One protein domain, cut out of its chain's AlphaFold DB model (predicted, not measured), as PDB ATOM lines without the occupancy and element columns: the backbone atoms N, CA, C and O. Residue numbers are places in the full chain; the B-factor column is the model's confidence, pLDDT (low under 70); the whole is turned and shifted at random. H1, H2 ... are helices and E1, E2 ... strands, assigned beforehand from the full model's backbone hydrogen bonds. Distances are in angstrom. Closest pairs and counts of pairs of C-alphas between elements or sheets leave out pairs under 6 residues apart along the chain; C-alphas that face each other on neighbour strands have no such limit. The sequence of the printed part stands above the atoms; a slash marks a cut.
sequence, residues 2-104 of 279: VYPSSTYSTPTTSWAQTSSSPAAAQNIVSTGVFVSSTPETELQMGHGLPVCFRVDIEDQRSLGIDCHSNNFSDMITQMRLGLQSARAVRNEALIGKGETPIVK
ATOM      1  N   VAL A   2     239.330  64.066 252.291       21.33
ATOM      2  CA  VAL A   2     238.465  64.801 251.356       21.33
ATOM      3  C   VAL A   2     239.257  66.000 250.849       21.33
ATOM      4  O   VAL A   2     239.672  66.821 251.661       21.33
ATOM      5  N   TYR A   3     239.474  66.092 249.539       18.86
ATOM      6  CA  TYR A   3     239.862  67.350 248.903       18.86
ATOM      7  C   TYR A   3     238.590  68.076 248.435       18.86
ATOM      8  O   TYR A   3     237.710  67.425 247.867       18.86
ATOM      9  N   PRO A   4     238.459  69.392 248.677       24.27
ATOM     10  CA  PRO A   4     237.294  70.162 248.270       24.27
ATOM     11  C   PRO A   4     237.436  70.559 246.796       24.27
ATOM     12  O   PRO A   4     238.355  71.284 246.424       24.27
ATOM     13  N   SER A   5     236.526  70.092 245.943       24.30
ATOM     14  CA  SER A   5     236.351  70.646 244.601       24.30
ATOM     15  C   SER A   5     235.495  71.908 244.706       24.30
ATOM     16  O   SER A   5     234.349  71.850 245.156       24.30
ATOM     17  N   SER A   6     236.075  73.035 244.313       22.67
ATOM     18  CA  SER A   6     235.449  74.348 244.186       22.67
ATOM     19  C   SER A   6     234.058  74.297 243.546       22.67
ATOM     20  O   SER A   6     233.874  73.768 242.451       22.67
ATOM     21  N   THR A   7     233.098  74.911 244.225       24.45
ATOM     22  CA  THR A   7     231.756  75.238 243.747       24.45
ATOM     23  C   THR A   7     231.816  76.225 242.579       24.45
ATOM     24  O   THR A   7     231.970  77.423 242.798       24.45
ATOM     25  N   TYR A   8     231.641  75.732 241.355       22.98
ATOM     26  CA  TYR A   8     231.064  76.512 240.260       22.98
ATOM     27  C   TYR A   8     229.642  75.993 240.042       22.98
ATOM     28  O   TYR A   8     229.434  74.889 239.543       22.98
ATOM     29  N   SER A   9     228.654  76.757 240.503       23.00
ATOM     30  CA  SER A   9     227.242  76.523 240.211       23.00
ATOM     31  C   SER A   9     226.985  76.887 238.751       23.00
ATOM     32  O   SER A   9     226.925  78.070 238.418       23.00
ATOM     33  N   THR A  10     226.863  75.894 237.873       26.30
ATOM     34  CA  THR A  10     226.407  76.121 236.499       26.30
ATOM     35  C   THR A  10     224.925  76.513 236.517       26.30
ATOM     36  O   THR A  10     224.119  75.823 237.154       26.30
ATOM     37  N   PRO A  11     224.525  77.620 235.868       33.31
ATOM     38  CA  PRO A  11     223.119  77.976 235.776       33.31
ATOM     39  C   PRO A  11     222.375  76.942 234.918       33.31
ATOM     40  O   PRO A  11     222.896  76.403 233.945       33.31
ATOM     41  N   THR A  12     221.155  76.602 235.331       35.03
ATOM     42  CA  THR A  12     220.355  75.543 234.706       35.03
ATOM     43  C   THR A  12     219.769  76.054 233.387       35.03
ATOM     44  O   THR A  12     218.857  76.875 233.395       35.03
ATOM     45  N   THR A  13     220.288  75.585 232.250       39.28
ATOM     46  CA  THR A  13     219.707  75.862 230.927       39.28
ATOM     47  C   THR A  13     218.360  75.155 230.802       39.28
ATOM     48  O   THR A  13     218.272  73.943 231.012       39.28
ATOM     49  N   SER A  14     217.307  75.895 230.450       42.09
ATOM     50  CA  SER A  14     215.976  75.331 230.202       42.09
ATOM     51  C   SER A  14     215.568  75.507 228.738       42.09
ATOM     52  O   SER A  14     215.822  76.543 228.123       42.09
ATOM     53  N   TRP A  15     214.946  74.470 228.173       40.19
ATOM     54  CA  TRP A  15     214.289  74.526 226.868       40.19
ATOM     55  C   TRP A  15     212.971  75.282 227.033       40.19
ATOM     56  O   TRP A  15     212.022  74.744 227.603       40.19
ATOM     57  N   ALA A  16     212.906  76.534 226.584       45.56
ATOM     58  CA  ALA A  16     211.664  77.296 226.607       45.56
ATOM     59  C   ALA A  16     210.967  77.172 225.248       45.56
ATOM     60  O   ALA A  16     211.557  77.482 224.222       45.56
ATOM     61  N   GLN A  17     209.702  76.748 225.237       49.91
ATOM     62  CA  GLN A  17     208.835  76.912 224.069       49.91
ATOM     63  C   GLN A  17     208.566  78.416 223.880       49.91
ATOM     64  O   GLN A  17     208.072  79.103 224.778       49.91
ATOM     65  N   THR A  18     208.976  78.951 222.734       53.25
ATOM     66  CA  THR A  18     209.225  80.376 222.495       53.25
ATOM     67  C   THR A  18     208.000  81.117 221.955       53.25
ATOM     68  O   THR A  18     207.904  81.539 220.806       53.25
ATOM     69  N   SER A  19     207.054  81.357 222.861       52.47
ATOM     70  CA  SER A  19     206.077  82.455 222.769       52.47
ATOM     71  C   SER A  19     205.803  83.048 224.157       52.47
ATOM     72  O   SER A  19     204.670  83.307 224.557       52.47
ATOM     73  N   SER A  20     206.862  83.240 224.948       59.81
ATOM     74  CA  SER A  20     206.746  83.738 226.318       59.81
ATOM     75  C   SER A  20     206.156  85.155 226.340       59.81
ATOM     76  O   SER A  20     206.658  86.077 225.700       59.81
ATOM     77  N   SER A  21     205.072  85.367 227.082       71.69
ATOM     78  CA  SER A  21     204.532  86.711 227.315       71.69
ATOM     79  C   SER A  21     205.570  87.606 228.025       71.69
ATOM     80  O   SER A  21     206.525  87.088 228.611       71.69
ATOM     81  N   PRO A  22     205.411  88.943 228.039       77.75
ATOM     82  CA  PRO A  22     206.288  89.827 228.816       77.75
ATOM     83  C   PRO A  22     206.418  89.428 230.298       77.75
ATOM     84  O   PRO A  22     207.481  89.577 230.893       77.75
ATOM     85  N   ALA A  23     205.367  88.846 230.889       80.94
ATOM     86  CA  ALA A  23     205.413  88.310 232.251       80.94
ATOM     87  C   ALA A  23     206.352  87.095 232.375       80.94
ATOM     88  O   ALA A  23     207.081  86.958 233.353       80.94
ATOM     89  N   ALA A  24     206.383  86.220 231.367       81.25
ATOM     90  CA  ALA A  24     207.308  85.093 231.344       81.25
ATOM     91  C   ALA A  24     208.767  85.543 231.130       81.25
ATOM     92  O   ALA A  24     209.663  84.961 231.736       81.25
ATOM     93  N   ALA A  25     209.011  86.611 230.360       83.06
ATOM     94  CA  ALA A  25     210.336  87.231 230.257       83.06
ATOM     95  C   ALA A  25     210.837  87.749 231.619       83.06
ATOM     96  O   ALA A  25     211.958  87.449 232.019       83.06
ATOM     97  N   GLN A  26     209.982  88.431 232.390       85.31
ATOM     98  CA  GLN A  26     210.325  88.882 233.748       85.31
ATOM     99  C   GLN A  26     210.673  87.721 234.688       85.31
ATOM    100  O   GLN A  26     211.603  87.828 235.490       85.31
ATOM    101  N   ASN A  27     209.967  86.593 234.581       86.25
ATOM    102  CA  ASN A  27     210.289  85.397 235.362       86.25
ATOM    103  C   ASN A  27     211.665  84.828 234.990       86.25
ATOM    104  O   ASN A  27     212.432  84.469 235.877       86.25
ATOM    105  N   ILE A  28     212.003  84.782 233.698       82.75
ATOM    106  CA  ILE A  28     213.320  84.329 233.224       82.75
ATOM    107  C   ILE A  28     214.434  85.203 233.816       82.75
ATOM    108  O   ILE A  28     215.360  84.687 234.439       82.75
ATOM    109  N   VAL A  29     214.298  86.526 233.702       84.88
ATOM    110  CA  VAL A  29     215.296  87.481 234.207       84.88
ATOM    111  C   VAL A  29     215.426  87.398 235.731       84.88
ATOM    112  O   VAL A  29     216.532  87.293 236.252       84.88
ATOM    113  N   SER A  30     214.306  87.397 236.463       87.25
ATOM    114  CA  SER A  30     214.313  87.379 237.937       87.25
ATOM    115  C   SER A  30     214.839  86.077 238.545       87.25
ATOM    116  O   SER A  30     215.352  86.091 239.663       87.25
ATOM    117  N   THR A  31     214.733  84.960 237.823       87.06
ATOM    118  CA  THR A  31     215.266  83.660 238.260       87.06
ATOM    119  C   THR A  31     216.704  83.417 237.801       87.06
ATOM    120  O   THR A  31     217.341  82.486 238.292       87.06
ATOM    121  N   GLY A  32     217.229  84.240 236.887       79.12
ATOM    122  CA  GLY A  32     218.580  84.097 236.342       79.12
ATOM    123  C   GLY A  32     218.775  82.843 235.484       79.12
ATOM    124  O   GLY A  32     219.906  82.391 235.309       79.12
ATOM    125  N   VAL A  33     217.689  82.246 234.982       78.00
ATOM    126  CA  VAL A  33     217.760  81.072 234.100       78.00
ATOM    127  C   VAL A  33     218.111  81.489 232.678       78.00
ATOM    128  O   VAL A  33     217.703  82.554 232.223       78.00
ATOM    129  N   PHE A  34     218.815  80.620 231.956       77.00
ATOM    130  CA  PHE A  34     219.149  80.839 230.550       77.00
ATOM    131  C   PHE A  34     218.211  80.050 229.632       77.00
ATOM    132  O   PHE A  34     217.764  78.941 229.954       77.00
ATOM    133  N   VAL A  35     217.941  80.635 228.467       77.50
ATOM    134  CA  VAL A  35     217.077  80.114 227.412       77.50
ATOM    135  C   VAL A  35     217.895  79.930 226.145       77.50
ATOM    136  O   VAL A  35     218.398  80.898 225.581       77.50
ATOM    137  N   SER A  36     217.962  78.692 225.662       81.81
ATOM    138  CA  SER A  36     218.572  78.380 224.371       81.81
ATOM    139  C   SER A  36     217.512  78.327 223.284       81.81
ATOM    140  O   SER A  36     216.697  77.409 223.269       81.81
ATOM    141  N   SER A  37     217.548  79.287 222.361       84.25
ATOM    142  CA  SER A  37     216.656  79.315 221.202       84.25
ATOM    143  C   SER A  37     217.207  78.488 220.047       84.25
ATOM    144  O   SER A  37     218.396  78.577 219.740       84.25
ATOM    145  N   THR A  38     216.338  77.754 219.355       89.12
ATOM    146  CA  THR A  38     216.677  76.908 218.200       89.12
ATOM    147  C   THR A  38     215.850  77.298 216.968       89.12
ATOM    148  O   THR A  38     214.847  76.655 216.652       89.12
ATOM    149  N   PRO A  39     216.227  78.389 216.266       90.38
ATOM    150  CA  PRO A  39     215.384  79.023 215.256       90.38
ATOM    151  C   PRO A  39     214.804  78.094 214.193       90.38
ATOM    152  O   PRO A  39     213.634  78.237 213.852       90.38
ATOM    153  N   GLU A  40     215.586  77.146 213.678       91.69
ATOM    154  CA  GLU A  40     215.111  76.203 212.664       91.69
ATOM    155  C   GLU A  40     214.009  75.282 213.204       91.69
ATOM    156  O   GLU A  40     212.932  75.240 212.608       91.69
ATOM    157  N   THR A  41     214.207  74.627 214.362       90.00
ATOM    158  CA  THR A  41     213.144  73.815 214.993       90.00
ATOM    159  C   THR A  41     211.925  74.670 215.285       90.00
ATOM    160  O   THR A  41     210.808  74.272 214.973       90.00
ATOM    161  N   GLU A  42     212.119  75.814 215.938       91.25
ATOM    162  CA  GLU A  42     211.009  76.594 216.478       91.25
ATOM    163  C   GLU A  42     210.075  77.090 215.369       91.25
ATOM    164  O   GLU A  42     208.853  76.963 215.488       91.25
ATOM    165  N   LEU A  43     210.661  77.565 214.265       91.06
ATOM    166  CA  LEU A  43     209.927  77.995 213.079       91.06
ATOM    167  C   LEU A  43     209.297  76.809 212.333       91.06
ATOM    168  O   LEU A  43     208.146  76.906 211.911       91.06
ATOM    169  N   GLN A  44     210.017  75.692 212.176       91.69
ATOM    170  CA  GLN A  44     209.538  74.526 211.424       91.69
ATOM    171  C   GLN A  44     208.413  73.770 212.144       91.69
ATOM    172  O   GLN A  44     207.464  73.318 211.507       91.69
ATOM    173  N   MET A  45     208.520  73.614 213.463       88.00
ATOM    174  CA  MET A  45     207.637  72.766 214.273       88.00
ATOM    175  C   MET A  45     206.463  73.536 214.890       88.00
ATOM    176  O   MET A  45     205.674  72.965 215.641       88.00
ATOM    177  N   GLY A  46     206.335  74.834 214.593       84.50
ATOM    178  CA  GLY A  46     205.256  75.671 215.114       84.50
ATOM    179  C   GLY A  46     205.379  75.983 216.608       84.50
ATOM    180  O   GLY A  46     204.365  76.212 217.264       84.50
ATOM    181  N   HIS A  47     206.598  76.002 217.162       84.69
ATOM    182  CA  HIS A  47     206.819  76.346 218.577       84.69
ATOM    183  C   HIS A  47     206.751  77.854 218.856       84.69
ATOM    184  O   HIS A  47     206.695  78.257 220.018       84.69
ATOM    185  N   GLY A  48     206.728  78.680 217.808       85.50
ATOM    186  CA  GLY A  48     206.596  80.128 217.909       85.50
ATOM    187  C   GLY A  48     207.764  80.869 217.270       85.50
ATOM    188  O   GLY A  48     208.435  80.362 216.372       85.50
ATOM    189  N   LEU A  49     207.959  82.115 217.702       87.50
ATOM    190  CA  LEU A  49     208.997  82.994 217.174       87.50
ATOM    191  C   LEU A  49     210.256  82.902 218.041       87.50
ATOM    192  O   LEU A  49     210.151  83.070 219.258       87.50
ATOM    193  N   PRO A  50     211.449  82.752 217.439       87.81
ATOM    194  CA  PRO A  50     212.676  82.653 218.212       87.81
ATOM    195  C   PRO A  50     212.971  83.862 219.087       87.81
ATOM    196  O   PRO A  50     212.842  85.010 218.660       87.81
ATOM    197  N   VAL A  51     213.422  83.602 220.319       83.62
ATOM    198  CA  VAL A  51     213.695  84.648 221.321       83.62
ATOM    199  C   VAL A  51     215.175  85.026 221.415       83.62
ATOM    200  O   VAL A  51     215.524  85.939 222.159       83.62
ATOM    201  N   CYS A  52     216.040  84.400 220.611       81.12
ATOM    202  CA  CYS A  52     217.482  84.685 220.546       81.12
ATOM    203  C   CYS A  52     217.844  86.155 220.242       81.12
ATOM    204  O   CYS A  52     218.972  86.557 220.510       81.12
ATOM    205  N   PHE A  53     216.908  86.973 219.745       82.81
ATOM    206  CA  PHE A  53     217.099  88.416 219.511       82.81
ATOM    207  C   PHE A  53     216.110  89.308 220.276       82.81
ATOM    208  O   PHE A  53     215.965  90.496 219.978       82.81
ATOM    209  N   ARG A  54     215.437  88.766 221.293       81.38
ATOM    210  CA  ARG A  54     214.475  89.508 222.112       81.38
ATOM    211  C   ARG A  54     215.184  90.358 223.173       81.38
ATOM    212  O   ARG A  54     216.122  89.882 223.804       81.38
ATOM    213  N   VAL A  55     214.773  91.617 223.326       83.00
ATOM    214  CA  VAL A  55     215.467  92.617 224.171       83.00
ATOM    215  C   VAL A  55     215.117  92.471 225.660       83.00
ATOM    216  O   VAL A  55     215.916  92.800 226.522       83.00
ATOM    217  N   ASP A  56     213.939  91.942 225.991       84.25
ATOM    218  CA  ASP A  56     213.461  91.765 227.372       84.25
ATOM    219  C   ASP A  56     214.107  90.583 228.127       84.25
ATOM    220  O   ASP A  56     213.859  90.428 229.319       84.25
ATOM    221  N   ILE A  57     214.927  89.767 227.454       80.94
ATOM    222  CA  ILE A  57     215.709  88.653 228.029       80.94
ATOM    223  C   ILE A  57     217.154  88.649 227.502       80.94
ATOM    224  O   ILE A  57     217.746  87.596 227.263       80.94
ATOM    225  N   GLU A  58     217.691  89.836 227.220       80.06
ATOM    226  CA  GLU A  58     218.965  90.027 226.521       80.06
ATOM    227  C   GLU A  58     220.133  89.242 227.136       80.06
ATOM    228  O   GLU A  58     220.875  88.603 226.392       80.06
ATOM    229  N   ASP A  59     220.229  89.217 228.468       78.50
ATOM    230  CA  ASP A  59     221.306  88.550 229.212       78.50
ATOM    231  C   ASP A  59     221.080  87.041 229.403       78.50
ATOM    232  O   ASP A  59     221.988  86.316 229.802       78.50
ATOM    233  N   GLN A  60     219.866  86.550 229.146       81.00
ATOM    234  CA  GLN A  60     219.461  85.165 229.403       81.00
ATOM    235  C   GLN A  60     219.316  84.344 228.123       81.00
ATOM    236  O   GLN A  60     219.036  83.150 228.193       81.00
ATOM    237  N   ARG A  61     219.478  84.946 226.944       79.38
ATOM    238  CA  ARG A  61     219.284  84.261 225.661       79.38
ATOM    239  C   ARG A  61     220.586  83.654 225.133       79.38
ATOM    240  O   ARG A  61     221.640  84.282 225.144       79.38
ATOM    241  N   SER A  62     220.489  82.453 224.584       78.50
ATOM    242  CA  SER A  62     221.539  81.791 223.812       78.50
ATOM    243  C   SER A  62     220.958  81.178 222.538       78.50
ATOM    244  O   SER A  62     219.743  81.174 222.315       78.50
ATOM    245  N   LEU A  63     221.836  80.671 221.677       82.00
ATOM    246  CA  LEU A  63     221.474  80.033 220.418       82.00
ATOM    247  C   LEU A  63     221.860  78.551 220.448       82.00
ATOM    248  O   LEU A  63     222.911  78.197 220.977       82.00
ATOM    249  N   GLY A  64     221.046  77.705 219.824       83.12
ATOM    250  CA  GLY A  64     221.321  76.288 219.623       83.12
ATOM    251  C   GLY A  64     220.718  75.765 218.321       83.12
ATOM    252  O   GLY A  64     220.004  76.476 217.619       83.12
ATOM    253  N   ILE A  65     221.007  74.503 218.010       83.31
ATOM    254  CA  ILE A  65     220.522  73.810 216.800       83.31
ATOM    255  C   ILE A  65     219.323  72.901 217.086       83.31
ATOM    256  O   ILE A  65     218.516  72.676 216.187       83.31
ATOM    257  N   ASP A  66     219.209  72.396 218.320       88.88
ATOM    258  CA  ASP A  66     218.382  71.232 218.672       88.88
ATOM    259  C   ASP A  66     218.977  69.916 218.136       88.88
ATOM    260  O   ASP A  66     220.191  69.707 218.218       88.88
ATOM    261  N   CYS A  67     218.155  68.991 217.642       83.38
ATOM    262  CA  CYS A  67     218.573  67.645 217.283       83.38
ATOM    263  C   CYS A  67     218.896  67.476 215.786       83.38
ATOM    264  O   CYS A  67     218.165  67.903 214.891       83.38
ATOM    265  N   HIS A  68     219.976  66.739 215.507       83.19
ATOM    266  CA  HIS A  68     220.466  66.461 214.147       83.19
ATOM    267  C   HIS A  68     219.575  65.485 213.355       83.19
ATOM    268  O   HIS A  68     219.801  65.249 212.171       83.19
ATOM    269  N   SER A  69     218.592  64.860 214.006       83.88
ATOM    270  CA  SER A  69     217.597  64.020 213.333       83.88
ATOM    271  C   SER A  69     216.548  64.835 212.581       83.88
ATOM    272  O   SER A  69     215.908  64.286 211.689       83.88
ATOM    273  N   ASN A  70     216.361  66.106 212.953       81.44
ATOM    274  CA  ASN A  70     215.381  67.002 212.342       81.44
ATOM    275  C   ASN A  70     216.044  68.119 211.527       81.44
ATOM    276  O   ASN A  70     215.570  68.433 210.440       81.44
ATOM    277  N   ASN A  71     217.139  68.685 212.041       84.75
ATOM    278  CA  ASN A  71     217.743  69.914 211.525       84.75
ATOM    279  C   ASN A  71     219.173  69.721 211.031       84.75
ATOM    280  O   ASN A  71     219.869  68.772 211.414       84.75
ATOM    281  N   PHE A  72     219.641  70.688 210.242       84.19
ATOM    282  CA  PHE A  72     221.038  70.763 209.851       84.19
ATOM    283  C   PHE A  72     221.915  71.310 210.989       84.19
ATOM    284  O   PHE A  72     221.592  72.282 211.670       84.19
ATOM    285  N   SER A  73     223.068  70.679 211.189       86.81
ATOM    286  CA  SER A  73     223.975  70.909 212.319       86.81
ATOM    287  C   SER A  73     224.885  72.121 212.144       86.81
ATOM    288  O   SER A  73     226.110  71.990 212.153       86.81
ATOM    289  N   ASP A  74     224.294  73.296 211.953       88.62
ATOM    290  CA  ASP A  74     225.025  74.516 211.616       88.62
ATOM    291  C   ASP A  74     224.536  75.743 212.388       88.62
ATOM    292  O   ASP A  74     223.441  76.258 212.163       88.62
ATOM    293  N   MET A  75     225.414  76.274 213.242       86.44
ATOM    294  CA  MET A  75     225.161  77.499 214.001       86.44
ATOM    295  C   MET A  75     225.040  78.741 213.108       86.44
ATOM    296  O   MET A  75     224.337  79.675 213.485       86.44
ATOM    297  N   ILE A  76     225.686  78.778 211.936       90.69
ATOM    298  CA  ILE A  76     225.630  79.928 211.016       90.69
ATOM    299  C   ILE A  76     224.213  80.092 210.475       90.69
ATOM    300  O   ILE A  76     223.645  81.188 210.515       90.69
ATOM    301  N   THR A  77     223.607  78.988 210.043       90.88
ATOM    302  CA  THR A  77     222.207  78.961 209.620       90.88
ATOM    303  C   THR A  77     221.271  79.360 210.762       90.88
ATOM    304  O   THR A  77     220.407  80.211 210.547       90.88
ATOM    305  N   GLN A  78     221.480  78.863 211.990       88.31
ATOM    306  CA  GLN A  78     220.668  79.276 213.145       88.31
ATOM    307  C   GLN A  78     220.772  80.785 213.422       88.31
ATOM    308  O   GLN A  78     219.750  81.445 213.619       88.31
ATOM    309  N   MET A  79     221.980  81.363 213.371       88.31
ATOM    310  CA  MET A  79     222.191  82.806 213.560       88.31
ATOM    311  C   MET A  79     221.429  83.612 212.506       88.31
ATOM    312  O   MET A  79     220.742  84.585 212.831       88.31
ATOM    313  N   ARG A  80     221.515  83.188 211.240       90.12
ATOM    314  CA  ARG A  80     220.838  83.853 210.124       90.12
ATOM    315  C   ARG A  80     219.321  83.758 210.248       90.12
ATOM    316  O   ARG A  80     218.652  84.778 210.101       90.12
ATOM    317  N   LEU A  81     218.780  82.576 210.539       91.31
ATOM    318  CA  LEU A  81     217.340  82.364 210.704       91.31
ATOM    319  C   LEU A  81     216.778  83.180 211.869       91.31
ATOM    320  O   LEU A  81     215.779  83.874 211.690       91.31
ATOM    321  N   GLY A  82     217.443  83.164 213.026       88.50
ATOM    322  CA  GLY A  82     217.038  83.970 214.178       88.50
ATOM    323  C   GLY A  82     217.053  85.473 213.878       88.50
ATOM    324  O   GLY A  82     216.116  86.192 214.218       88.50
ATOM    325  N   LEU A  83     218.088  85.962 213.184       87.56
ATOM    326  CA  LEU A  83     218.186  87.380 212.835       87.56
ATOM    327  C   LEU A  83     217.089  87.790 211.846       87.56
ATOM    328  O   LEU A  83     216.486  88.857 211.988       87.56
ATOM    329  N   GLN A  84     216.833  86.967 210.827       89.94
ATOM    330  CA  GLN A  84     215.823  87.276 209.816       89.94
ATOM    331  C   GLN A  84     214.400  87.149 210.365       89.94
ATOM    332  O   GLN A  84     213.563  87.980 210.015       89.94
ATOM    333  N   SER A  85     214.123  86.204 211.268       90.19
ATOM    334  CA  SER A  85     212.811  86.099 211.919       90.19
ATOM    335  C   SER A  85     212.520  87.326 212.791       90.19
ATOM    336  O   SER A  85     211.456  87.934 212.663       90.19
ATOM    337  N   ALA A  86     213.493  87.783 213.586       86.62
ATOM    338  CA  ALA A  86     213.360  89.003 214.381       86.62
ATOM    339  C   ALA A  86     213.159  90.253 213.505       86.62
ATOM    340  O   ALA A  86     212.330  91.117 213.812       86.62
ATOM    341  N   ARG A  87     213.883  90.348 212.380       87.62
ATOM    342  CA  ARG A  87     213.694  91.422 211.391       87.62
ATOM    343  C   ARG A  87     212.313  91.373 210.755       87.62
ATOM    344  O   ARG A  87     211.705  92.428 210.632       87.62
ATOM    345  N   ALA A  88     211.813  90.197 210.381       90.50
ATOM    346  CA  ALA A  88     210.493  90.049 209.776       90.50
ATOM    347  C   ALA A  88     209.397  90.590 210.703       90.50
ATOM    348  O   ALA A  88     208.626  91.452 210.293       90.50
ATOM    349  N   VAL A  89     209.409  90.189 211.978       88.44
ATOM    350  CA  VAL A  89     208.448  90.661 212.992       88.44
ATOM    351  C   VAL A  89     208.517  92.179 213.168       88.44
ATOM    352  O   VAL A  89     207.493  92.863 213.156       88.44
ATOM    353  N   ARG A  90     209.729  92.731 213.305       86.62
ATOM    354  CA  ARG A  90     209.926  94.181 213.426       86.62
ATOM    355  C   ARG A  90     209.429  94.922 212.185       86.62
ATOM    356  O   ARG A  90     208.781  95.956 212.315       86.62
ATOM    357  N   ASN A  91     209.783  94.434 211.001       90.25
ATOM    358  CA  ASN A  91     209.463  95.079 209.735       90.25
ATOM    359  C   ASN A  91     207.954  95.071 209.486       90.25
ATOM    360  O   ASN A  91     207.421  96.106 209.105       90.25
ATOM    361  N   GLU A  92     207.269  93.966 209.781       92.50
ATOM    362  CA  GLU A  92     205.808  93.869 209.692       92.50
ATOM    363  C   GLU A  92     205.126  94.919 210.582       92.50
ATOM    364  O   GLU A  92     204.233  95.641 210.145       92.50
ATOM    365  N   ALA A  93     205.614  95.096 211.815       89.12
ATOM    366  CA  ALA A  93     205.086  96.107 212.730       89.12
ATOM    367  C   ALA A  93     205.319  97.554 212.249       89.12
ATOM    368  O   ALA A  93     204.512  98.430 212.552       89.12
ATOM    369  N   LEU A  94     206.415  97.823 211.530       90.62
ATOM    370  CA  LEU A  94     206.689  99.133 210.921       90.62
ATOM    371  C   LEU A  94     205.794  99.371 209.700       90.62
ATOM    372  O   LEU A  94     205.176 100.428 209.592       90.62
ATOM    373  N   ILE A  95     205.654  98.366 208.833       93.81
ATOM    374  CA  ILE A  95     204.770  98.415 207.662       93.81
ATOM    375  C   ILE A  95     203.325  98.663 208.100       93.81
ATOM    376  O   ILE A  95     202.657  99.530 207.539       93.81
ATOM    377  N   GLY A  96     202.862  97.990 209.158       94.62
ATOM    378  CA  GLY A  96     201.531  98.204 209.734       94.62
ATOM    379  C   GLY A  96     201.288  99.628 210.254       94.62
ATOM    380  O   GLY A  96     200.140 100.050 210.369       94.62
ATOM    381  N   LYS A  97     202.350 100.396 210.529       95.38
ATOM    382  CA  LYS A  97     202.290 101.822 210.901       95.38
ATOM    383  C   LYS A  97     202.429 102.769 209.703       95.38
ATOM    384  O   LYS A  97     202.399 103.982 209.887       95.38
ATOM    385  N   GLY A  98     202.596 102.239 208.491       94.19
ATOM    386  CA  GLY A  98     202.902 103.020 207.292       94.19
ATOM    387  C   GLY A  98     204.364 103.475 207.202       94.19
ATOM    388  O   GLY A  98     204.682 104.351 206.401       94.19
ATOM    389  N   GLU A  99     205.261 102.907 208.010       93.19
ATOM    390  CA  GLU A  99     206.692 103.215 207.988       93.19
ATOM    391  C   GLU A  99     207.443 102.273 207.033       93.19
ATOM    392  O   GLU A  99     207.116 101.093 206.909       93.19
ATOM    393  N   THR A 100     208.496 102.769 206.373       89.56
ATOM    394  CA  THR A 100     209.371 101.928 205.536       89.56
ATOM    395  C   THR A 100     210.489 101.323 206.390       89.56
ATOM    396  O   THR A 100     211.294 102.076 206.945       89.56
ATOM    397  N   PRO A 101     210.603  99.986 206.494       85.12
ATOM    398  CA  PRO A 101     211.681  99.369 207.252       85.12
ATOM    399  C   PRO A 101     213.048  99.644 206.618       85.12
ATOM    400  O   PRO A 101     213.302  99.285 205.470       85.12
ATOM    401  N   ILE A 102     213.962 100.241 207.383       75.50
ATOM    402  CA  ILE A 102     215.350 100.448 206.954       75.50
ATOM    403  C   ILE A 102     216.214  99.330 207.538       75.50
ATOM    404  O   ILE A 102     216.469  99.283 208.746       75.50
ATOM    405  N   VAL A 103     216.701  98.440 206.673       66.94
ATOM    406  CA  VAL A 103     217.669  97.407 207.055       66.94
ATOM    407  C   VAL A 103     219.058  98.038 207.093       66.94
ATOM    408  O   VAL A 103     219.699  98.228 206.064       66.94
ATOM    409  N   LYS A 104     219.548  98.362 208.293       59.84
ATOM    410  CA  LYS A 104     220.967  98.688 208.468       59.84
ATOM    411  C   LYS A 104     221.774  97.393 208.379       59.84
ATOM    412  O   LYS A 104     221.656  96.523 209.241       59.84
TER     413      LYS A 104
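What this domain is: This is residues 2 to 104 of the 279 residues of the protein "Amidohydro-rel domain-containing protein" of Blastomyces percursus (UniProt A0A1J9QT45). A free tail, residues 2 to 10, sticks out from a body with two short parallel strands, E1 and E2, in its middle. H1 lies near E1's beginning, H2 follows its end, and H3 runs from H2 outward. The 103 printed residues, under half in named elements, run H1, E1, H2, E2, H3: mostly helix, loose, radius of gyration of the C-alphas 16.5 A, spans 68 by 34 by 26 A.

Where its parts are: H1, residues 22 to 31, begins at C-alpha 22, (206.288, 89.827, 228.816), and measures 14.4 A. E1 is residues 34 to 37, 9.8 A; H2, 39 to 44, 8.3 A; E2, 61 to 63, 7.1 A. H3, residues 75 to 95, measures 29.9 A, ending at C-alpha 95, (204.770, 98.415, 207.662).

How they stand to each other: E1 and E2 are parallel at 40 degrees; N 37 and O 62 are 2.9 A apart. E1, H2, E2 form a strand-helix-strand unit, parallel strands joined through a helix, its crossover right-handed. H2 touches H3's residues 78 to 82 alone, closest C-alphas Pro 39 and Gly 82, 5.3 A. H1 is apart from H2 and H3. In H1, H2 and H3 every O i to N i+4 pair is within hydrogen-bond range.

The domain as a whole: The printed part has no cut. C-alphas 2 and 98, the farthest apart, are 68.3 A apart. Links H2 to E2 and E2 to H3 are long. Residues 2 to 20 and 103 to 104 have pLDDT under 70.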